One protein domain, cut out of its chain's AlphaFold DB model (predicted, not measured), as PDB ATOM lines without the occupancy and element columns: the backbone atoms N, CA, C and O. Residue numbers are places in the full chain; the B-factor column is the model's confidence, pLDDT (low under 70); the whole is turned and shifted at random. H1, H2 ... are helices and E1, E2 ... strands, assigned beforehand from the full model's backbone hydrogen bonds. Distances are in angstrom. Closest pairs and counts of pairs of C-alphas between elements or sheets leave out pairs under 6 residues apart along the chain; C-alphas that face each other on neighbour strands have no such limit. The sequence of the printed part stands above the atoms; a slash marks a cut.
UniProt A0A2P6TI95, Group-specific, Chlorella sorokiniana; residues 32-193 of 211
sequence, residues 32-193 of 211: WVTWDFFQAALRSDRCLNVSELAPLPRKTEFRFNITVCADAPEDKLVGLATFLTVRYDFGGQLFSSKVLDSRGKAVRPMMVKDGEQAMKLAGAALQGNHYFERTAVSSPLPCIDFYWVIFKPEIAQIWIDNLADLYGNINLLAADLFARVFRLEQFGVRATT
ATOM      1  N   TRP A  32      98.507 155.676 123.864       86.19
ATOM      2  CA  TRP A  32      99.628 156.198 123.083       86.19
ATOM      3  C   TRP A  32     100.517 157.132 123.910       86.19
ATOM      4  O   TRP A  32     101.740 157.019 123.852       86.19
ATOM      5  N   VAL A  33      99.915 157.929 124.800       87.12
ATOM      6  CA  VAL A  33     100.647 158.813 125.726       87.12
ATOM      7  C   VAL A  33     101.654 158.054 126.593       87.12
ATOM      8  O   VAL A  33     102.724 158.563 126.914       87.12
ATOM      9  N   THR A  34     101.348 156.800 126.943       87.06
ATOM     10  CA  THR A  34     102.272 155.956 127.700       87.06
ATOM     11  C   THR A  34     103.539 155.718 126.891       87.06
ATOM     12  O   THR A  34     104.629 155.896 127.420       87.06
ATOM     13  N   TRP A  35     103.425 155.369 125.608       90.25
ATOM     14  CA  TRP A  35     104.586 155.205 124.730       90.25
ATOM     15  C   TRP A  35     105.388 156.504 124.595       90.25
ATOM     16  O   TRP A  35     106.616 156.455 124.667       90.25
ATOM     17  N   ASP A  36     104.726 157.658 124.512       91.38
ATOM     18  CA  ASP A  36     105.403 158.960 124.462       91.38
ATOM     19  C   ASP A  36     106.205 159.257 125.736       91.38
ATOM     20  O   ASP A  36     107.332 159.749 125.645       91.38
ATOM     21  N   PHE A  37     105.718 158.852 126.915       91.75
ATOM     22  CA  PHE A  37     106.510 158.906 128.150       91.75
ATOM     23  C   PHE A  37     107.778 158.045 128.067       91.75
ATOM     24  O   PHE A  37     108.860 158.508 128.437       91.75
ATOM     25  N   PHE A  38     107.688 156.818 127.541       92.81
ATOM     26  CA  PHE A  38     108.873 155.969 127.338       92.81
ATOM     27  C   PHE A  38     109.854 156.597 126.348       92.81
ATOM     28  O   PHE A  38     111.058 156.589 126.597       92.81
ATOM     29  N   GLN A  39     109.368 157.162 125.244       92.88
ATOM     30  CA  GLN A  39     110.228 157.834 124.276       92.88
ATOM     31  C   GLN A  39     110.940 159.035 124.897       92.88
ATOM     32  O   GLN A  39     112.158 159.138 124.772       92.88
ATOM     33  N   ALA A  40     110.209 159.906 125.594       93.31
ATOM     34  CA  ALA A  40     110.768 161.094 126.229       93.31
ATOM     35  C   ALA A  40     111.819 160.741 127.294       93.31
ATOM     36  O   ALA A  40     112.876 161.368 127.359       93.31
ATOM     37  N   ALA A  41     111.559 159.705 128.097       93.94
ATOM     38  CA  ALA A  41     112.487 159.256 129.126       93.94
ATOM     39  C   ALA A  41     113.751 158.630 128.516       93.94
ATOM     40  O   ALA A  41     114.869 158.994 128.883       93.94
ATOM     41  N   LEU A  42     113.586 157.697 127.573       94.12
ATOM     42  CA  LEU A  42     114.673 156.831 127.115       94.12
ATOM     43  C   LEU A  42     115.499 157.427 125.974       94.12
ATOM     44  O   LEU A  42     116.700 157.190 125.939       94.12
ATOM     45  N   ARG A  43     114.917 158.229 125.069       92.12
ATOM     46  CA  ARG A  43     115.664 158.825 123.937       92.12
ATOM     47  C   ARG A  43     116.677 159.889 124.352       92.12
ATOM     48  O   ARG A  43     117.523 160.275 123.552       92.12
ATOM     49  N   SER A  44     116.597 160.366 125.591       91.50
ATOM     50  CA  SER A  44     117.613 161.252 126.164       91.50
ATOM     51  C   SER A  44     118.947 160.535 126.428       91.50
ATOM     52  O   SER A  44     119.978 161.187 126.582       91.50
ATOM     53  N   ASP A  45     118.945 159.201 126.443       95.38
ATOM     54  CA  ASP A  45     120.141 158.371 126.446       95.38
ATOM     55  C   ASP A  45     120.506 157.997 125.005       95.38
ATOM     56  O   ASP A  45     119.783 157.263 124.333       95.38
ATOM     57  N   ARG A  46     121.661 158.477 124.529       92.69
ATOM     58  CA  ARG A  46     122.129 158.235 123.150       92.69
ATOM     59  C   ARG A  46     122.324 156.758 122.828       92.69
ATOM     60  O   ARG A  46     122.413 156.402 121.656       92.69
ATOM     61  N   CYS A  47     122.440 155.927 123.854       93.94
ATOM     62  CA  CYS A  47     122.673 154.510 123.703       93.94
ATOM     63  C   CYS A  47     121.393 153.670 123.688       93.94
ATOM     64  O   CYS A  47     121.450 152.455 123.489       93.94
ATOM     65  N   LEU A  48     120.236 154.298 123.898       95.19
ATOM     66  CA  LEU A  48     118.943 153.638 123.865       95.19
ATOM     67  C   LEU A  48     118.184 154.023 122.606       95.19
ATOM     68  O   LEU A  48     118.115 155.184 122.214       95.19
ATOM     69  N   ASN A  49     117.549 153.027 122.005       94.44
ATOM     70  CA  ASN A  49     116.586 153.246 120.945       94.44
ATOM     71  C   ASN A  49     115.275 152.543 121.289       94.44
ATOM     72  O   ASN A  49     115.259 151.391 121.724       94.44
ATOM     73  N   VAL A  50     114.178 153.266 121.099       94.56
ATOM     74  CA  VAL A  50     112.817 152.807 121.372       94.56
ATOM     75  C   VAL A  50     112.137 152.624 120.026       94.56
ATOM     76  O   VAL A  50     112.014 153.587 119.265       94.56
ATOM     77  N   SER A  51     111.722 151.396 119.717       94.31
ATOM     78  CA  SER A  51     111.014 151.114 118.474       94.31
ATOM     79  C   SER A  51     109.646 151.792 118.451       94.31
ATOM     80  O   SER A  51     109.074 152.143 119.488       94.31
ATOM     81  N   GLU A  52     109.082 151.889 117.255       91.38
ATOM     82  CA  GLU A  52     107.673 152.228 117.098       91.38
ATOM     83  C   GLU A  52     106.780 151.219 117.823       91.38
ATOM     84  O   GLU A  52     107.146 150.050 118.025       91.38
ATOM     85  N   LEU A  53     105.605 151.697 118.227       89.19
ATOM     86  CA  LEU A  53     104.578 150.869 118.823       89.19
ATOM     87  C   LEU A  53     103.895 150.038 117.733       89.19
ATOM     88  O   LEU A  53     103.200 150.575 116.874       89.19
ATOM     89  N   ALA A  54     104.069 148.720 117.786       89.94
ATOM     90  CA  ALA A  54     103.511 147.803 116.801       89.94
ATOM     91  C   ALA A  54     102.378 146.952 117.400       89.94
ATOM     92  O   ALA A  54     102.506 146.460 118.529       89.94
ATOM     93  N   PRO A  55     101.278 146.725 116.658       88.81
ATOM     94  CA  PRO A  55     100.273 145.748 117.045       88.81
ATOM     95  C   PRO A  55     100.839 144.330 116.902       88.81
ATOM     96  O   PRO A  55     101.536 144.005 115.939       88.81
ATOM     97  N   LEU A  56     100.522 143.460 117.854       87.06
ATOM     98  CA  LEU A  56     100.821 142.036 117.765       87.06
ATOM     99  C   LEU A  56      99.678 141.274 117.075       87.06
ATOM    100  O   LEU A  56      98.571 141.794 116.936       87.06
ATOM    101  N   PRO A  57      99.900 140.007 116.667       78.31
ATOM    102  CA  PRO A  57      98.874 139.208 115.989       78.31
ATOM    103  C   PRO A  57      97.569 139.055 116.788       78.31
ATOM    104  O   PRO A  57      96.501 138.851 116.214       78.31
ATOM    105  N   ARG A  58      97.639 139.172 118.121       73.25
ATOM    106  CA  ARG A  58      96.460 139.341 118.975       73.25
ATOM    107  C   ARG A  58      96.039 140.808 118.893       73.25
ATOM    108  O   ARG A  58      96.751 141.664 119.400       73.25
ATOM    109  N   LYS A  59      94.878 141.075 118.285       68.88
ATOM    110  CA  LYS A  59      94.333 142.417 117.963       68.88
ATOM    111  C   LYS A  59      94.197 143.397 119.143       68.88
ATOM    112  O   LYS A  59      93.763 144.523 118.930       68.88
ATOM    113  N   THR A  60      94.521 142.973 120.359       82.06
ATOM    114  CA  THR A  60      94.436 143.769 121.583       82.06
ATOM    115  C   THR A  60      95.772 143.910 122.313       82.06
ATOM    116  O   THR A  60      95.787 144.299 123.473       82.06
ATOM    117  N   GLU A  61      96.901 143.550 121.694       88.62
ATOM    118  CA  GLU A  61      98.224 143.704 122.306       88.62
ATOM    119  C   GLU A  61      99.122 144.585 121.437       88.62
ATOM    120  O   GLU A  61      99.313 144.325 120.249       88.62
ATOM    121  N   PHE A  62      99.713 145.601 122.053       90.12
ATOM    122  CA  PHE A  62     100.716 146.467 121.455       90.12
ATOM    123  C   PHE A  62     102.065 146.236 122.124       90.12
ATOM    124  O   PHE A  62     102.156 145.985 123.334       90.12
ATOM    125  N   ARG A  63     103.132 146.315 121.332       92.25
ATOM    126  CA  ARG A  63     104.491 146.174 121.838       92.25
ATOM    127  C   ARG A  63     105.452 147.136 121.174       92.25
ATOM    128  O   ARG A  63     105.408 147.331 119.965       92.25
ATOM    129  N   PHE A  64     106.372 147.645 121.974       93.19
ATOM    130  CA  PHE A  64     107.587 148.287 121.500       93.19
ATOM    131  C   PHE A  64     108.807 147.620 122.142       93.19
ATOM    132  O   PHE A  64     108.726 146.996 123.207       93.19
ATOM    133  N   ASN A  65     109.940 147.726 121.469       95.31
ATOM    134  CA  ASN A  65     111.206 147.181 121.917       95.31
ATOM    135  C   ASN A  65     112.147 148.320 122.298       95.31
ATOM    136  O   ASN A  65     112.136 149.386 121.688       95.31
ATOM    137  N   ILE A  66     112.983 148.063 123.292       95.88
ATOM    138  CA  ILE A  66     114.052 148.944 123.738       95.88
ATOM    139  C   ILE A  66     115.351 148.217 123.420       95.88
ATOM    140  O   ILE A  66     115.621 147.150 123.970       95.88
ATOM    141  N   THR A  67     116.130 148.766 122.502       95.81
ATOM    142  CA  THR A  67     117.448 148.245 122.126       95.81
ATOM    143  C   THR A  67     118.529 149.131 122.721       95.81
ATOM    144  O   THR A  67     118.351 150.346 122.807       95.81
ATOM    145  N   VAL A  68     119.650 148.523 123.096       94.31
ATOM    146  CA  VAL A  68     120.807 149.196 123.702       94.31
ATOM    147  C   VAL A  68     122.023 149.041 122.773       94.31
ATOM    148  O   VAL A  68     122.059 148.087 121.991       94.31
ATOM    149  N   CYS A  69     123.012 149.942 122.825       93.88
ATOM    150  CA  CYS A  69     124.261 149.774 122.065       93.88
ATOM    151  C   CYS A  69     124.949 148.436 122.344       93.88
ATOM    152  O   CYS A  69     124.789 147.830 123.405       93.88
ATOM    153  N   ALA A  70     125.794 148.024 121.400       92.19
ATOM    154  CA  ALA A  70     126.543 146.778 121.480       92.19
ATOM    155  C   ALA A  70     127.542 146.708 122.644       92.19
ATOM    156  O   ALA A  70     127.797 145.618 123.146       92.19
ATOM    157  N   ASP A  71     128.085 147.846 123.061       92.44
ATOM    158  CA  ASP A  71     129.101 148.000 124.103       92.44
ATOM    159  C   ASP A  71     128.519 148.331 125.486       92.44
ATOM    160  O   ASP A  71     129.267 148.536 126.442       92.44
ATOM    161  N   ALA A  72     127.193 148.381 125.618       93.12
ATOM    162  CA  ALA A  72     126.573 148.690 126.894       93.12
ATOM    163  C   ALA A  72     126.813 147.576 127.931       93.12
ATOM    164  O   ALA A  72     126.718 146.389 127.603       93.12
ATOM    165  N   PRO A  73     127.086 147.940 129.197       94.88
ATOM    166  CA  PRO A  73     127.355 146.969 130.247       94.88
ATOM    167  C   PRO A  73     126.113 146.125 130.554       94.88
ATOM    168  O   PRO A  73     124.984 146.618 130.508       94.88
ATOM    169  N   GLU A  74     126.322 144.862 130.928       94.81
ATOM    170  CA  GLU A  74     125.233 143.917 131.216       94.81
ATOM    171  C   GLU A  74     124.282 144.439 132.303       94.81
ATOM    172  O   GLU A  74     123.064 144.370 132.134       94.81
ATOM    173  N   ASP A  75     124.814 145.065 133.356       95.62
ATOM    174  CA  ASP A  75     124.018 145.650 134.442       95.62
ATOM    175  C   ASP A  75     123.030 146.714 133.946       95.62
ATOM    176  O   ASP A  75     121.907 146.802 134.448       95.62
ATOM    177  N   LYS A  76     123.398 147.486 132.913       96.25
ATOM    178  CA  LYS A  76     122.490 148.455 132.289       96.25
ATOM    179  C   LYS A  76     121.340 147.741 131.591       96.25
ATOM    180  O   LYS A  76     120.185 148.099 131.809       96.25
ATOM    181  N   LEU A  77     121.625 146.708 130.796       96.06
ATOM    182  CA  LEU A  77     120.591 145.927 130.110       96.06
ATOM    183  C   LEU A  77     119.645 145.254 131.109       96.06
ATOM    184  O   LEU A  77     118.424 145.316 130.948       96.06
ATOM    185  N   VAL A  78     120.201 144.624 132.143       96.50
ATOM    186  CA  VAL A  78     119.433 143.943 133.188       96.50
ATOM    187  C   VAL A  78     118.595 144.942 133.978       96.50
ATOM    188  O   VAL A  78     117.426 144.667 134.258       96.50
ATOM    189  N   GLY A  79     119.137 146.116 134.299       96.19
ATOM    190  CA  GLY A  79     118.396 147.145 135.013       96.19
ATOM    191  C   GLY A  79     117.260 147.727 134.190       96.19
ATOM    192  O   GLY A  79     116.124 147.764 134.661       96.19
ATOM    193  N   LEU A  80     117.516 148.053 132.922       96.19
ATOM    194  CA  LEU A  80     116.465 148.446 131.986       96.19
ATOM    195  C   LEU A  80     115.390 147.357 131.899       96.19
ATOM    196  O   LEU A  80     114.212 147.659 132.052       96.19
ATOM    197  N   ALA A  81     115.758 146.085 131.733       95.94
ATOM    198  CA  ALA A  81     114.787 144.990 131.671       95.94
ATOM    199  C   ALA A  81     113.975 144.858 132.968       95.94
ATOM    200  O   ALA A  81     112.784 144.555 132.920       95.94
ATOM    201  N   THR A  82     114.591 145.106 134.118       95.25
ATOM    202  CA  THR A  82     113.946 144.996 135.430       95.25
ATOM    203  C   THR A  82     112.900 146.086 135.647       95.25
ATOM    204  O   THR A  82     111.769 145.774 136.011       95.25
ATOM    205  N   PHE A  83     113.234 147.344 135.358       94.62
ATOM    206  CA  PHE A  83     112.339 148.475 135.624       94.62
ATOM    207  C   PHE A  83     111.375 148.777 134.473       94.62
ATOM    208  O   PHE A  83     110.237 149.185 134.701       94.62
ATOM    209  N   LEU A  84     111.807 148.552 133.229       91.94
ATOM    210  CA  LEU A  84     111.066 148.956 132.036       91.94
ATOM    211  C   LEU A  84     110.224 147.858 131.423       91.94
ATOM    212  O   LEU A  84     109.473 148.179 130.507       91.94
ATOM    213  N   THR A  85     110.322 146.598 131.864       76.12
ATOM    214  CA  THR A  85     109.413 145.552 131.375       76.12
ATOM    215  C   THR A  85     108.019 145.826 131.922       76.12
ATOM    216  O   THR A  85     107.678 145.504 133.063       76.12
ATOM    217  N   VAL A  86     107.200 146.451 131.086       72.00
ATOM    218  CA  VAL A  86     105.843 146.850 131.412       72.00
ATOM    219  C   VAL A  86     104.875 145.901 130.737       72.00
ATOM    220  O   VAL A  86     105.048 145.481 129.594       72.00
ATOM    221  N   ARG A  87     103.843 145.556 131.497       82.50
ATOM    222  CA  ARG A  87     102.573 145.040 131.012       82.50
ATOM    223  C   ARG A  87     101.510 145.891 131.670       82.50
ATOM    224  O   ARG A  87     101.422 145.909 132.896       82.50
ATOM    225  N   TYR A  88     100.784 146.634 130.857       81.38
ATOM    226  CA  TYR A  88      99.752 147.545 131.311       81.38
ATOM    227  C   TYR A  88      98.477 147.255 130.534       81.38
ATOM    228  O   TYR A  88      98.504 147.219 129.306       81.38
ATOM    229  N   ASP A  89      97.395 146.984 131.253       82.56
ATOM    230  CA  ASP A  89      96.076 146.778 130.667       82.56
ATOM    231  C   ASP A  89      95.307 148.097 130.721       82.56
ATOM    232  O   ASP A  89      95.099 148.665 131.795       82.56
ATOM    233  N   PHE A  90      94.908 148.587 129.551       81.12
ATOM    234  CA  PHE A  90      94.057 149.750 129.400       81.12
ATOM    235  C   PHE A  90      92.736 149.333 128.749       81.12
ATOM    236  O   PHE A  90      92.612 149.285 127.525       81.12
ATOM    237  N   GLY A  91      91.737 149.006 129.571       80.75
ATOM    238  CA  GLY A  91      90.394 148.664 129.090       80.75
ATOM    239  C   GLY A  91      90.355 147.445 128.158       80.75
ATOM    240  O   GLY A  91      89.599 147.445 127.190       80.75
ATOM    241  N   GLY A  92      91.187 146.430 128.413       81.56
ATOM    242  CA  GLY A  92      91.314 145.219 127.597       81.56
ATOM    243  C   GLY A  92      92.379 145.307 126.498       81.56
ATOM    244  O   GLY A  92      92.581 144.329 125.774       81.56
ATOM    245  N   GLN A  93      93.059 146.452 126.364       83.25
ATOM    246  CA  GLN A  93      94.217 146.636 125.488       83.25
ATOM    247  C   GLN A  93      95.505 146.456 126.290       83.25
ATOM    248  O   GLN A  93      95.800 147.229 127.199       83.25
ATOM    249  N   LEU A  94      96.295 145.447 125.939       87.88
ATOM    250  CA  LEU A  94      97.554 145.147 126.600       87.88
ATOM    251  C   LEU A  94      98.704 145.894 125.924       87.88
ATOM    252  O   LEU A  94      99.090 145.604 124.797       87.88
ATOM    253  N   PHE A  95      99.310 146.819 126.650       86.94
ATOM    254  CA  PHE A  95     100.525 147.508 126.251       86.94
ATOM    255  C   PHE A  95     101.735 146.840 126.903       86.94
ATOM    256  O   PHE A  95     101.764 146.641 128.122       86.94
ATOM    257  N   SER A  96     102.733 146.467 126.102       90.31
ATOM    258  CA  SER A  96     103.935 145.796 126.598       90.31
ATOM    259  C   SER A  96     105.231 146.357 126.029       90.31
ATOM    260  O   SER A  96     105.275 146.881 124.919       90.31
ATOM    261  N   SER A  97     106.311 146.190 126.778       92.25
ATOM    262  CA  SER A  97     107.662 146.534 126.345       92.25
ATOM    263  C   SER A  97     108.593 145.331 126.479       92.25
ATOM    264  O   SER A  97     108.351 144.414 127.274       92.25
ATOM    265  N   LYS A  98     109.670 145.316 125.692       94.25
ATOM    266  CA  LYS A  98     110.770 144.356 125.850       94.25
ATOM    267  C   LYS A  98     112.112 145.042 125.682       94.25
ATOM    268  O   LYS A  98     112.295 145.791 124.731       94.25
ATOM    269  N   VAL A  99     113.059 144.716 126.552       95.94
ATOM    270  CA  VAL A  99     114.460 145.108 126.376       95.94
ATOM    271  C   VAL A  99     115.188 144.006 125.615       95.94
ATOM    272  O   VAL A  99     115.069 142.829 125.965       95.94
ATOM    273  N   LEU A 100     115.897 144.380 124.555       95.69
ATOM    274  CA  LEU A 100     116.649 143.475 123.695       95.69
ATOM    275  C   LEU A 100     118.150 143.769 123.805       95.69
ATOM    276  O   LEU A 100     118.553 144.930 123.861       95.69
ATOM    277  N   ASP A 101     118.963 142.713 123.813       94.00
ATOM    278  CA  ASP A 101     120.413 142.822 123.681       94.00
ATOM    279  C   ASP A 101     120.816 143.188 122.240       94.00
ATOM    280  O   ASP A 101     119.992 143.251 121.324       94.00
ATOM    281  N   SER A 102     122.112 143.402 122.024       91.38
ATOM    282  CA  SER A 102     122.677 143.745 120.713       91.38
ATOM    283  C   SER A 102     122.508 142.663 119.642       91.38
ATOM    284  O   SER A 102     122.680 142.934 118.455       91.38
ATOM    285  N   ARG A 103     122.132 141.442 120.037       92.00
ATOM    286  CA  ARG A 103     121.806 140.320 119.147       92.00
ATOM    287  C   ARG A 103     120.295 140.167 118.943       92.00
ATOM    288  O   ARG A 103     119.857 139.190 118.340       92.00
ATOM    289  N   GLY A 104     119.490 141.098 119.458       92.69
ATOM    290  CA  GLY A 104     118.030 141.067 119.388       92.69
ATOM    291  C   GLY A 104     117.377 140.075 120.355       92.69
ATOM    292  O   GLY A 104     116.175 139.817 120.255       92.69
ATOM    293  N   LYS A 105     118.128 139.499 121.300       94.62
ATOM    294  CA  LYS A 105     117.597 138.566 122.293       94.62
ATOM    295  C   LYS A 105     116.973 139.340 123.447       94.62
ATOM    296  O   LYS A 105     117.575 140.256 123.994       94.62
ATOM    297  N   ALA A 106     115.777 138.930 123.864       94.94
ATOM    298  CA  ALA A 106     115.126 139.524 125.025       94.94
ATOM    299  C   ALA A 106     115.948 139.295 126.303       94.94
ATOM    300  O   ALA A 106     116.283 138.156 126.647       94.94
ATOM    301  N   VAL A 107     116.231 140.386 127.006       95.94
ATOM    302  CA  VAL A 107     116.906 140.376 128.303       95.94
ATOM    303  C   VAL A 107     115.891 139.991 129.371       95.94
ATOM    304  O   VAL A 107     114.752 140.466 129.373       95.94
ATOM    305  N   ARG A 108     116.279 139.091 130.274       94.38
ATOM    306  CA  ARG A 108     115.405 138.643 131.356       94.38
ATOM    307  C   ARG A 108     115.481 139.637 132.526       94.38
ATOM    308  O   ARG A 108     116.590 139.920 132.969       94.38
ATOM    309  N   PRO A 109     114.339 140.110 133.060       93.75
ATOM    310  CA  PRO A 109     114.312 140.901 134.288       93.75
ATOM    311  C   PRO A 109     114.947 140.149 135.462       93.75
ATOM    312  O   PRO A 109     114.760 138.935 135.604       93.75
ATOM    313  N   MET A 110     115.658 140.874 136.321       94.06
ATOM    314  CA  MET A 110     116.191 140.343 137.571       94.06
ATOM    315  C   MET A 110     115.125 140.414 138.670       94.06
ATOM    316  O   MET A 110     114.327 141.348 138.717       94.06
ATOM    317  N   MET A 111     115.126 139.440 139.584       94.19
ATOM    318  CA  MET A 111     114.389 139.585 140.842       94.19
ATOM    319  C   MET A 111     115.232 140.393 141.826       94.19
ATOM    320  O   MET A 111     116.292 139.934 142.255       94.19
ATOM    321  N   VAL A 112     114.758 141.590 142.150       94.75
ATOM    322  CA  VAL A 112     115.375 142.479 143.137       94.75
ATOM    323  C   VAL A 112     115.107 141.944 144.543       94.75
ATOM    324  O   VAL A 112     113.973 141.590 144.863       94.75
ATOM    325  N   LYS A 113     116.148 141.884 145.376       94.31
ATOM    326  CA  LYS A 113     116.082 141.408 146.766       94.31
ATOM    327  C   LYS A 113     115.723 142.515 147.754       94.31
ATOM    328  O   LYS A 113     114.953 142.274 148.677       94.31
ATOM    329  N   ASP A 114     116.283 143.703 147.555       94.94
ATOM    330  CA  ASP A 114     116.176 144.840 148.464       94.94
ATOM    331  C   ASP A 114     116.345 146.182 147.724       94.94
ATOM    332  O   ASP A 114     116.680 146.234 146.533       94.94
ATOM    333  N   GLY A 115     116.083 147.280 148.440       94.62
ATOM    334  CA  GLY A 115     116.150 148.638 147.896       94.62
ATOM    335  C   GLY A 115     117.559 149.069 147.483       94.62
ATOM    336  O   GLY A 115     117.705 149.804 146.508       94.62
ATOM    337  N   GLU A 116     118.605 148.568 148.149       95.56
ATOM    338  CA  GLU A 116     119.993 148.873 147.791       95.56
ATOM    339  C   GLU A 116     120.338 148.277 146.423       95.56
ATOM    340  O   GLU A 116     120.892 148.962 145.554       95.56
ATOM    341  N   GLN A 117     119.965 147.015 146.202       96.50
ATOM    342  CA  GLN A 117     120.140 146.345 144.922       96.50
ATOM    343  C   GLN A 117     119.344 147.052 143.823       96.50
ATOM    344  O   GLN A 117     119.891 147.288 142.743       96.50
ATOM    345  N   ALA A 118     118.089 147.432 144.083       96.69
ATOM    346  CA  ALA A 118     117.302 148.190 143.113       96.69
ATOM    347  C   ALA A 118     117.927 149.548 142.795       96.69
ATOM    348  O   ALA A 118     117.981 149.926 141.629       96.69
ATOM    349  N   MET A 119     118.439 150.267 143.791       96.94
ATOM    350  CA  MET A 119     119.081 151.560 143.581       96.94
ATOM    351  C   MET A 119     120.334 151.428 142.711       96.94
ATOM    352  O   MET A 119     120.485 152.174 141.744       96.94
ATOM    353  N   LYS A 120     121.218 150.467 143.012       96.88
ATOM    354  CA  LYS A 120     122.421 150.202 142.201       96.88
ATOM    355  C   LYS A 120     122.050 149.851 140.763       96.88
ATOM    356  O   LYS A 120     122.612 150.406 139.821       96.88
ATOM    357  N   LEU A 121     121.056 148.983 140.603       97.12
ATOM    358  CA  LEU A 121     120.580 148.550 139.299       97.12
ATOM    359  C   LEU A 121     119.915 149.696 138.515       97.12
ATOM    360  O   LEU A 121     120.097 149.802 137.303       97.12
ATOM    361  N   ALA A 122     119.179 150.582 139.192       97.25
ATOM    362  CA  ALA A 122     118.575 151.767 138.585       97.25
ATOM    363  C   ALA A 122     119.652 152.756 138.124       97.25
ATOM    364  O   ALA A 122     119.569 153.273 137.014       97.25
ATOM    365  N   GLY A 123     120.696 152.960 138.934       97.38
ATOM    366  CA  GLY A 123     121.857 153.763 138.552       97.38
ATOM    367  C   GLY A 123     122.559 153.223 137.303       97.38
ATOM    368  O   GLY A 123     122.851 153.991 136.391       97.38
ATOM    369  N   ALA A 124     122.760 151.904 137.216       97.06
ATOM    370  CA  ALA A 124     123.326 151.266 136.025       97.06
ATOM    371  C   ALA A 124     122.420 151.430 134.790       97.06
ATOM    372  O   ALA A 124     122.896 151.764 133.706       97.06
ATOM    373  N   ALA A 125     121.105 151.249 134.953       96.94
ATOM    374  CA  ALA A 125     120.126 151.404 133.877       96.94
ATOM    375  C   ALA A 125     120.092 152.830 133.299       96.94
ATOM    376  O   ALA A 125     119.940 153.008 132.091       96.94
ATOM    377  N   LEU A 126     120.227 153.835 134.168       97.12
ATOM    378  CA  LEU A 126     120.129 155.256 133.832       97.12
ATOM    379  C   LEU A 126     121.472 155.892 133.454       97.12
ATOM    380  O   LEU A 126     121.519 157.068 133.090       97.12
ATOM    381  N   GLN A 127     122.572 155.144 133.518       95.88
ATOM    382  CA  GLN A 127     123.891 155.660 133.182       95.88
ATOM    383  C   GLN A 127     123.937 156.146 131.727       95.88
ATOM    384  O   GLN A 127     123.715 155.368 130.802       95.88
ATOM    385  N   GLY A 128     124.276 157.419 131.514       94.00
ATOM    386  CA  GLY A 128     124.303 158.043 130.183       94.00
ATOM    387  C   GLY A 128     122.989 158.719 129.773       94.00
ATOM    388  O   GLY A 128     122.956 159.403 128.751       94.00
ATOM    389  N   ASN A 129     121.935 158.593 130.581       96.81
ATOM    390  CA  ASN A 129     120.707 159.356 130.417       96.81
ATOM    391  C   ASN A 129     120.920 160.822 130.826       96.81
ATOM    392  O   ASN A 129     121.489 161.096 131.881       96.81
ATOM    393  N   HIS A 130     120.441 161.769 130.016       95.75
ATOM    394  CA  HIS A 130     120.650 163.198 130.268       95.75
ATOM    395  C   HIS A 130     120.073 163.681 131.606       95.75
ATOM    396  O   HIS A 130     120.686 164.531 132.256       95.75
ATOM    397  N   TYR A 131     118.922 163.142 132.008       96.25
ATOM    398  CA  TYR A 131     118.201 163.582 133.199       96.25
ATOM    399  C   TYR A 131     118.764 162.999 134.492       96.25
ATOM    400  O   TYR A 131     118.517 163.540 135.567       96.25
ATOM    401  N   PHE A 132     119.482 161.882 134.412       96.88
ATOM    402  CA  PHE A 132     120.017 161.201 135.581       96.88
ATOM    403  C   PHE A 132     121.230 161.956 136.139       96.88
ATOM    404  O   PHE A 132     122.146 162.312 135.397       96.88
ATOM    405  N   GLU A 133     121.232 162.210 137.450       95.75
ATOM    406  CA  GLU A 133     122.351 162.859 138.143       95.75
ATOM    407  C   GLU A 133     123.167 161.830 138.929       95.75
ATOM    408  O   GLU A 133     124.354 161.650 138.658       95.75
ATOM    409  N   ARG A 134     122.543 161.144 139.896       95.81
ATOM    410  CA  ARG A 134     123.196 160.124 140.736       95.81
ATOM    411  C   ARG A 134     122.180 159.293 141.517       95.81
ATOM    412  O   ARG A 134     120.989 159.587 141.522       95.81
ATOM    413  N   THR A 135     122.655 158.286 142.237       95.81
ATOM    414  CA  THR A 135     121.887 157.601 143.286       95.81
ATOM    415  C   THR A 135     122.383 158.012 144.670       95.81
ATOM    416  O   THR A 135     123.525 158.451 144.817       95.81
ATOM    417  N   ALA A 136     121.522 157.923 145.686       95.00
ATOM    418  CA  ALA A 136     121.866 158.298 147.054       95.00
ATOM    419  C   ALA A 136     121.095 157.474 148.088       95.00
ATOM    420  O   ALA A 136     119.976 157.026 147.837       95.00
ATOM    421  N   VAL A 137     121.682 157.341 149.275       93.44
ATOM    422  CA  VAL A 137     121.047 156.734 150.448       93.44
ATOM    423  C   VAL A 137     120.913 157.798 151.527       93.44
ATOM    424  O   VAL A 137     121.824 158.604 151.723       93.44
ATOM    425  N   SER A 138     119.780 157.816 152.221       90.44
ATOM    426  CA  SER A 138     119.576 158.658 153.400       90.44
ATOM    427  C   SER A 138     119.050 157.825 154.558       90.44
ATOM    428  O   SER A 138     118.094 157.073 154.364       90.44
ATOM    429  N   SER A 139     119.580 158.050 155.754       91.06
ATOM    430  CA  SER A 139     119.192 157.315 156.963       91.06
ATOM    431  C   SER A 139     118.668 158.298 158.019       91.06
ATOM    432  O   SER A 139     119.396 158.657 158.943       91.06
ATOM    433  N   PRO A 140     117.432 158.822 157.878       84.44
ATOM    434  CA  PRO A 140     116.887 159.828 158.792       84.44
ATOM    435  C   PRO A 140     116.593 159.260 160.188       84.44
ATOM    436  O   PRO A 140     116.420 160.023 161.133       84.44
ATOM    437  N   LEU A 141     116.521 157.932 160.317       86.00
ATOM    438  CA  LEU A 141     116.379 157.215 161.577       86.00
ATOM    439  C   LEU A 141     117.422 156.087 161.637       86.00
ATOM    440  O   LEU A 141     117.746 155.514 160.591       86.00
ATOM    441  N   PRO A 142     117.925 155.727 162.833       86.88
ATOM    442  CA  PRO A 142     118.816 154.583 162.989       86.88
ATOM    443  C   PRO A 142     118.210 153.314 162.381       86.88
ATOM    444  O   PRO A 142     117.042 153.008 162.620       86.88
ATOM    445  N   CYS A 143     119.014 152.580 161.608       86.06
ATOM    446  CA  CYS A 143     118.637 151.321 160.952       86.06
ATOM    447  C   CYS A 143     117.531 151.421 159.881       86.06
ATOM    448  O   CYS A 143     117.031 150.383 159.448       86.06
ATOM    449  N   ILE A 144     117.143 152.626 159.446       88.19
ATOM    450  CA  ILE A 144     116.168 152.817 158.365       88.19
ATOM    451  C   ILE A 144     116.821 153.600 157.233       88.19
ATOM    452  O   ILE A 144     116.976 154.820 157.318       88.19
ATOM    453  N   ASP A 145     117.131 152.889 156.154       91.94
ATOM    454  CA  ASP A 145     117.697 153.463 154.940       91.94
ATOM    455  C   ASP A 145     116.610 153.721 153.897       91.94
ATOM    456  O   ASP A 145     115.772 152.865 153.604       91.94
ATOM    457  N   PHE A 146     116.649 154.910 153.304       92.88
ATOM    458  CA  PHE A 146     115.858 155.275 152.136       92.88
ATOM    459  C   PHE A 146     116.772 155.403 150.926       92.88
ATOM    460  O   PHE A 146     117.815 156.056 150.987       92.88
ATOM    461  N   TYR A 147     116.336 154.815 149.817       95.25
ATOM    462  CA  TYR A 147     117.094 154.744 148.580       95.25
ATOM    463  C   TYR A 147     116.508 155.683 147.533       95.25
ATOM    464  O   TYR A 147     115.302 155.671 147.263       95.25
ATOM    465  N   TRP A 148     117.374 156.476 146.913       95.75
ATOM    466  CA  TRP A 148     116.986 157.548 146.011       95.75
ATOM    467  C   TRP A 148     117.700 157.443 144.668       95.75
ATOM    468  O   TRP A 148     118.896 157.157 144.588       95.75
ATOM    469  N   VAL A 149     116.960 157.760 143.610       96.88
ATOM    470  CA  VAL A 149     117.486 158.092 142.286       96.88
ATOM    471  C   VAL A 149     117.255 159.583 142.087       96.88
ATOM    472  O   VAL A 149     116.115 160.050 142.064       96.88
ATOM    473  N   ILE A 150     118.349 160.327 141.991       96.44
ATOM    474  CA  ILE A 150     118.342 161.777 141.858       96.44
ATOM    475  C   ILE A 150     118.436 162.129 140.376       96.44
ATOM    476  O   ILE A 150     119.359 161.709 139.669       96.44
ATOM    477  N   PHE A 151     117.474 162.920 139.928       96.62
ATOM    478  CA  PHE A 151     117.397 163.490 138.596       96.62
ATOM    479  C   PHE A 151     117.691 164.985 138.648       96.62
ATOM    480  O   PHE A 151     117.451 165.648 139.657       96.62
ATOM    481  N   LYS A 152     118.155 165.538 137.534       95.69
ATOM    482  CA  LYS A 152     118.299 166.984 137.380       95.69
ATOM    483  C   LYS A 152     116.930 167.671 137.489       95.69
ATOM    484  O   LYS A 152     115.924 167.088 137.069       95.69
ATOM    485  N   PRO A 153     116.864 168.916 137.997       94.62
ATOM    486  CA  PRO A 153     115.633 169.702 138.070       94.62
ATOM    487  C   PRO A 153     115.251 170.265 136.688       94.62
ATOM    488  O   PRO A 153     115.170 171.472 136.487       94.62
ATOM    489  N   GLU A 154     115.056 169.375 135.719       94.81
ATOM    490  CA  GLU A 154     114.713 169.693 134.336       94.81
ATOM    491  C   GLU A 154     113.276 169.266 134.020       94.81
ATOM    492  O   GLU A 154     112.738 168.323 134.612       94.81
ATOM    493  N   ILE A 155     112.658 169.979 133.075       93.75
ATOM    494  CA  ILE A 155     111.294 169.725 132.614       93.75
ATOM    495  C   ILE A 155     111.357 168.926 131.315       93.75
ATOM    496  O   ILE A 155     111.938 169.376 130.328       93.75
ATOM    497  N   ALA A 156     110.708 167.766 131.302       93.06
ATOM    498  CA  ALA A 156     110.432 167.008 130.095       93.06
ATOM    499  C   ALA A 156     109.093 167.467 129.501       93.06
ATOM    500  O   ALA A 156     108.043 167.353 130.139       93.06
ATOM    501  N   GLN A 157     109.147 167.980 128.272       91.31
ATOM    502  CA  GLN A 157     107.977 168.365 127.484       91.31
ATOM    503  C   GLN A 157     107.600 167.260 126.511       91.31
ATOM    504  O   GLN A 157     108.435 166.788 125.739       91.31
ATOM    505  N   ILE A 158     106.341 166.839 126.570       91.38
ATOM    506  CA  ILE A 158     105.843 165.679 125.837       91.38
ATOM    507  C   ILE A 158     104.561 166.092 125.141       91.38
ATOM    508  O   ILE A 158     103.580 166.440 125.797       91.38
ATOM    509  N   TRP A 159     104.590 166.056 123.814       87.19
ATOM    510  CA  TRP A 159     103.425 166.382 123.011       87.19
ATOM    511  C   TRP A 159     102.349 165.308 123.175       87.19
ATOM    512  O   TRP A 159     102.654 164.115 123.167       87.19
ATOM    513  N   ILE A 160     101.100 165.737 123.325       84.19
ATOM    514  CA  ILE A 160      99.925 164.877 123.410       84.19
ATOM    515  C   ILE A 160      98.823 165.394 122.494       84.19
ATOM    516  O   ILE A 160      98.529 166.587 122.443       84.19
ATOM    517  N   ASP A 161      98.155 164.468 121.818       77.69
ATOM    518  CA  ASP A 161      97.010 164.759 120.959       77.69
ATOM    519  C   ASP A 161      95.727 164.915 121.797       77.69
ATOM    520  O   ASP A 161      94.807 164.095 121.748       77.69
ATOM    521  N   ASN A 162      95.707 165.923 122.673       74.88
ATOM    522  CA  ASN A 162      94.580 166.213 123.555       74.88
ATOM    523  C   ASN A 162      93.901 167.521 123.150       74.88
ATOM    524  O   ASN A 162      94.410 168.602 123.425       74.88
ATOM    525  N   LEU A 163      92.697 167.414 122.587       72.75
ATOM    526  CA  LEU A 163      91.902 168.564 122.146       72.75
ATOM    527  C   LEU A 163      91.487 169.521 123.273       72.75
ATOM    528  O   LEU A 163      91.087 170.648 122.990       72.75
ATOM    529  N   ALA A 164      91.536 169.084 124.535       77.19
ATOM    530  CA  ALA A 164      91.229 169.937 125.682       77.19
ATOM    531  C   ALA A 164      92.414 170.821 126.112       77.19
ATOM    532  O   ALA A 164      92.218 171.752 126.891       77.19
ATOM    533  N   ASP A 165      93.625 170.542 125.621       75.44
ATOM    534  CA  ASP A 165      94.813 171.353 125.864       75.44
ATOM    535  C   ASP A 165      95.192 172.107 124.585       75.44
ATOM    536  O   ASP A 165      95.635 171.518 123.602       75.44
ATOM    537  N   LEU A 166      95.045 173.434 124.614       74.38
ATOM    538  CA  LEU A 166      95.354 174.310 123.483       74.38
ATOM    539  C   LEU A 166      96.807 174.166 123.003       74.38
ATOM    540  O   LEU A 166      97.084 174.365 121.821       74.38
ATOM    541  N   TYR A 167      97.728 173.842 123.914       79.44
ATOM    542  CA  TYR A 167      99.149 173.703 123.606       79.44
ATOM    543  C   TYR A 167      99.557 172.253 123.337       79.44
ATOM    544  O   TYR A 167     100.664 172.038 122.845       79.44
ATOM    545  N   GLY A 168      98.689 171.282 123.641       81.50
ATOM    546  CA  GLY A 168      98.904 169.856 123.404       81.50
ATOM    547  C   GLY A 168     100.190 169.314 124.024       81.50
ATOM    548  O   GLY A 168     100.884 168.540 123.374       81.50
ATOM    549  N   ASN A 169     100.569 169.743 125.232       87.62
ATOM    550  CA  ASN A 169     101.826 169.326 125.861       87.62
ATOM    551  C   ASN A 169     101.651 169.015 127.350       87.62
ATOM    552  O   ASN A 169     101.183 169.839 128.133       87.62
ATOM    553  N   ILE A 170     102.169 167.865 127.777       90.38
ATOM    554  CA  ILE A 170     102.392 167.565 129.191       90.38
ATOM    555  C   ILE A 170     103.805 168.011 129.562       90.38
ATOM    556  O   ILE A 170     104.784 167.636 128.918       90.38
ATOM    557  N   ASN A 171     103.904 168.784 130.641       92.19
ATOM    558  CA  ASN A 171     105.166 169.157 131.269       92.19
ATOM    559  C   ASN A 171     105.330 168.323 132.541       92.19
ATOM    560  O   ASN A 171     104.467 168.373 133.417       92.19
ATOM    561  N   LEU A 172     106.420 167.567 132.651       93.50
ATOM    562  CA  LEU A 172     106.748 166.791 133.849       93.50
ATOM    563  C   LEU A 172     108.148 167.152 134.326       93.50
ATOM    564  O   LEU A 172     109.040 167.364 133.507       93.50
ATOM    565  N   LEU A 173     108.370 167.152 135.640       95.50
ATOM    566  CA  LEU A 173     109.738 167.081 136.142       95.50
ATOM    567  C   LEU A 173     110.340 165.736 135.733       95.50
ATOM    568  O   LEU A 173     109.636 164.725 135.669       95.50
ATOM    569  N   ALA A 174     111.653 165.704 135.506       95.00
ATOM    570  CA  ALA A 174     112.353 164.463 135.194       95.00
ATOM    571  C   ALA A 174     112.027 163.349 136.207       95.00
ATOM    572  O   ALA A 174     111.671 162.240 135.813       95.00
ATOM    573  N   ALA A 175     112.043 163.653 137.508       95.12
ATOM    574  CA  ALA A 175     111.705 162.672 138.539       95.12
ATOM    575  C   ALA A 175     110.291 162.082 138.367       95.12
ATOM    576  O   ALA A 175     110.129 160.868 138.479       95.12
ATOM    577  N   ASP A 176     109.297 162.902 138.016       94.50
ATOM    578  CA  ASP A 176     107.914 162.454 137.799       94.50
ATOM    579  C   ASP A 176     107.785 161.590 136.540       94.50
ATOM    580  O   ASP A 176     107.062 160.590 136.528       94.50
ATOM    581  N   LEU A 177     108.506 161.952 135.474       94.56
ATOM    582  CA  LEU A 177     108.569 161.159 134.251       94.56
ATOM    583  C   LEU A 177     109.142 159.764 134.541       94.56
ATOM    584  O   LEU A 177     108.540 158.750 134.181       94.56
ATOM    585  N   PHE A 178     110.276 159.693 135.239       94.56
ATOM    586  CA  PHE A 178     110.910 158.416 135.562       94.56
ATOM    587  C   PHE A 178     110.153 157.621 136.632       94.56
ATOM    588  O   PHE A 178     110.137 156.393 136.556       94.56
ATOM    589  N   ALA A 179     109.450 158.271 137.564       91.25
ATOM    590  CA  ALA A 179     108.551 157.589 138.497       91.25
ATOM    591  C   ALA A 179     107.445 156.818 137.754       91.25
ATOM    592  O   ALA A 179     107.146 155.671 138.098       91.25
ATOM    593  N   ARG A 180     106.899 157.401 136.676       89.12
ATOM    594  CA  ARG A 180     105.893 156.754 135.814       89.12
ATOM    595  C   ARG A 180     106.475 155.618 134.976       89.12
ATOM    596  O   ARG A 180     105.848 154.570 134.852       89.12
ATOM    597  N   VAL A 181     107.658 155.826 134.397       91.81
ATOM    598  CA  VAL A 181     108.253 154.900 133.420       91.81
ATOM    599  C   VAL A 181     108.963 153.714 134.090       91.81
ATOM    600  O   VAL A 181     108.751 152.574 133.683       91.81
ATOM    601  N   PHE A 182     109.776 153.949 135.126       91.31
ATOM    602  CA  PHE A 182     110.591 152.913 135.788       91.31
ATOM    603  C   PHE A 182     109.892 152.241 136.984       91.31
ATOM    604  O   PHE A 182     110.343 151.188 137.430       91.31
ATOM    605  N   ARG A 183     108.806 152.825 137.522       86.38
ATOM    606  CA  ARG A 183     108.052 152.307 138.690       86.38
ATOM    607  C   ARG A 183     108.943 151.958 139.896       86.38
ATOM    608  O   ARG A 183     108.704 150.971 140.590       86.38
ATOM    609  N   LEU A 184     109.964 152.781 140.147       90.44
ATOM    610  CA  LEU A 184     111.005 152.554 141.162       90.44
ATOM    611  C   LEU A 184     110.445 152.286 142.569       90.44
ATOM    612  O   LEU A 184     111.009 151.484 143.315       90.44
ATOM    613  N   GLU A 185     109.306 152.895 142.913       90.19
ATOM    614  CA  GLU A 185     108.683 152.758 144.235       90.19
ATOM    615  C   GLU A 185     108.280 151.316 144.557       90.19
ATOM    616  O   GLU A 185     108.347 150.907 145.716       90.19
ATOM    617  N   GLN A 186     107.947 150.514 143.538       90.81
ATOM    618  CA  GLN A 186     107.635 149.088 143.702       90.81
ATOM    619  C   GLN A 186     108.837 148.280 144.210       90.81
ATOM    620  O   GLN A 186     108.667 147.172 144.713       90.81
ATOM    621  N   PHE A 187     110.040 148.844 144.098       91.69
ATOM    622  CA  PHE A 187     111.301 148.250 144.524       91.69
ATOM    623  C   PHE A 187     111.918 148.973 145.732       91.69
ATOM    624  O   PHE A 187     113.089 148.766 146.036       91.69
ATOM    625  N   GLY A 188     111.156 149.837 146.415       92.00
ATOM    626  CA  GLY A 188     111.638 150.575 147.587       92.00
ATOM    627  C   GLY A 188     112.596 151.727 147.265       92.00
ATOM    628  O   GLY A 188     113.309 152.189 148.153       92.00
ATOM    629  N   VAL A 189     112.613 152.200 146.015       94.75
ATOM    630  CA  VAL A 189     113.470 153.299 145.548       94.75
ATOM    631  C   VAL A 189     112.609 154.472 145.095       94.75
ATOM    632  O   VAL A 189     111.588 154.282 144.440       94.75
ATOM    633  N   ARG A 190     113.008 155.704 145.414       94.69
ATOM    634  CA  ARG A 190     112.242 156.910 145.062       94.69
ATOM    635  C   ARG A 190     112.990 157.794 144.072       94.69
ATOM    636  O   ARG A 190     114.196 157.990 144.198       94.69
ATOM    637  N   ALA A 191     112.265 158.345 143.103       94.69
ATOM    638  CA  ALA A 191     112.778 159.370 142.199       94.69
ATOM    639  C   ALA A 191     112.653 160.752 142.855       94.69
ATOM    640  O   ALA A 191     111.628 161.051 143.463       94.69
ATOM    641  N   THR A 192     113.667 161.605 142.730       94.50
ATOM    642  CA  THR A 192     113.585 162.995 143.206       94.50
ATOM    643  C   THR A 192     114.481 163.922 142.398       94.50
ATOM    644  O   THR A 192     115.430 163.471 141.765       94.50
ATOM    645  N   THR A 193     114.190 165.220 142.428       91.31
ATOM    646  CA  THR A 193     115.085 166.283 141.942       91.31
ATOM    647  C   THR A 193     115.794 167.020 143.080       91.31
ATOM    648  O   THR A 193     116.643 167.879 142.839       91.31
TER     649      THR A 193
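What this domain is: This is residues 32 to 193 of the 211 residues of the protein "Group-specific" of Chlorella sorokiniana (UniProt A0A2P6TI95). Two sheets with helices over them meet through those helices: a curled sheet, E1 E2 E4 E3, has H1 and H2 over one face, and a strongly twisted sheet, E5 E6 E9, has H3 and H4 over it. The hairpin E7 E8 packs on H1 and H4, which lie nearest the middle. The printed part has 162 residues with five named helices and nine named strands, in the order H1 E1 E2 H2 E3 E4 H3 E5 E6 E7 E8 H4 H5 E9; the class is mixed, helices and strands. The two larger sheets are mixed and E7 E8 is antiparallel. The whole is compact, with a radius of gyration of the C-alphas of 16.2 A and spans of 51 by 42 by 31 A.

How they stand to each other: H1, residues 32 to 42, and H2, residues 74 to 84, are on one face of the sheet of E1, residues 48 to 50, E2, 61 to 68, E4, 93 to 100, and E3, 87 to 90: two layers, helices on one face of a sheet. Their heights over the sheet are 8.5 A and 8.9 A, and both run along the strands. E1 and E2 form a hairpin (N 49 and O 67, 2.9 A), E2 and E4 are parallel (N 62 and O 94, 2.8 A), and E3 and E4 form a hairpin (N 88 and O 95, 2.9 A). H3, residues 115 to 126, touches H2 with residues 121 to 126 alone, about perpendicular at 76 degrees; the closest C-alphas, of Lys 76 and Ala 125, are 4.1 A apart. H3 and H4, residues 174 to 182, are on one face of the sheet of E5, 132 to 141, E6, 144 to 151, and E9, 189 to 192, again two layers, at heights of 8.6 A and 8.4 A. E5 and E6 form a hairpin (N 136 and O 148, 2.9 A); E6 and E9 are parallel (N 149 and O 190, 2.8 A). H4 touches H1 at a steep tilt of 67 degrees, only just short of about perpendicular, opposite ways, with the C-alphas of Phe 38 and Val 181 closest at 6.2 A. H2 and H4 touch only at their ends, with the C-alphas of Phe 83 and Phe 182 closest at 4.8 A. E7, 155 to 159, and E8, 169 to 173, form a hairpin (N 156 and O 172, 2.8 A); the closest C-alphas of H1 and E7, of Ala 40 and Ile 158, are 6.7 A apart. H5, 184 to 187, only grazes the sheet E5 E6 E9. Every O i to N i+4 pair is within hydrogen-bond range in H1, H2, H3 and H4; H5 is too short for one.

Where its parts are: H1 begins at C-alpha 32 (99.628, 156.198, 123.083) and measures 15.6 A, E2 23.3 A, H2 15.1 A, E4 22.7 A, H3 16.0 A, E5 26.6 A and E6 22.5 A. E9 ends at C-alpha 192 (113.585, 162.995, 143.206).

The domain as a whole: The two C-alphas farthest apart, of Pro 57 and Pro 142, are 53.3 A apart. The printed part has no cut. The link from E4 to H3, residues 101 to 114, is long. The mean pLDDT of the printed part is 91.2, and residue 59 is under 70.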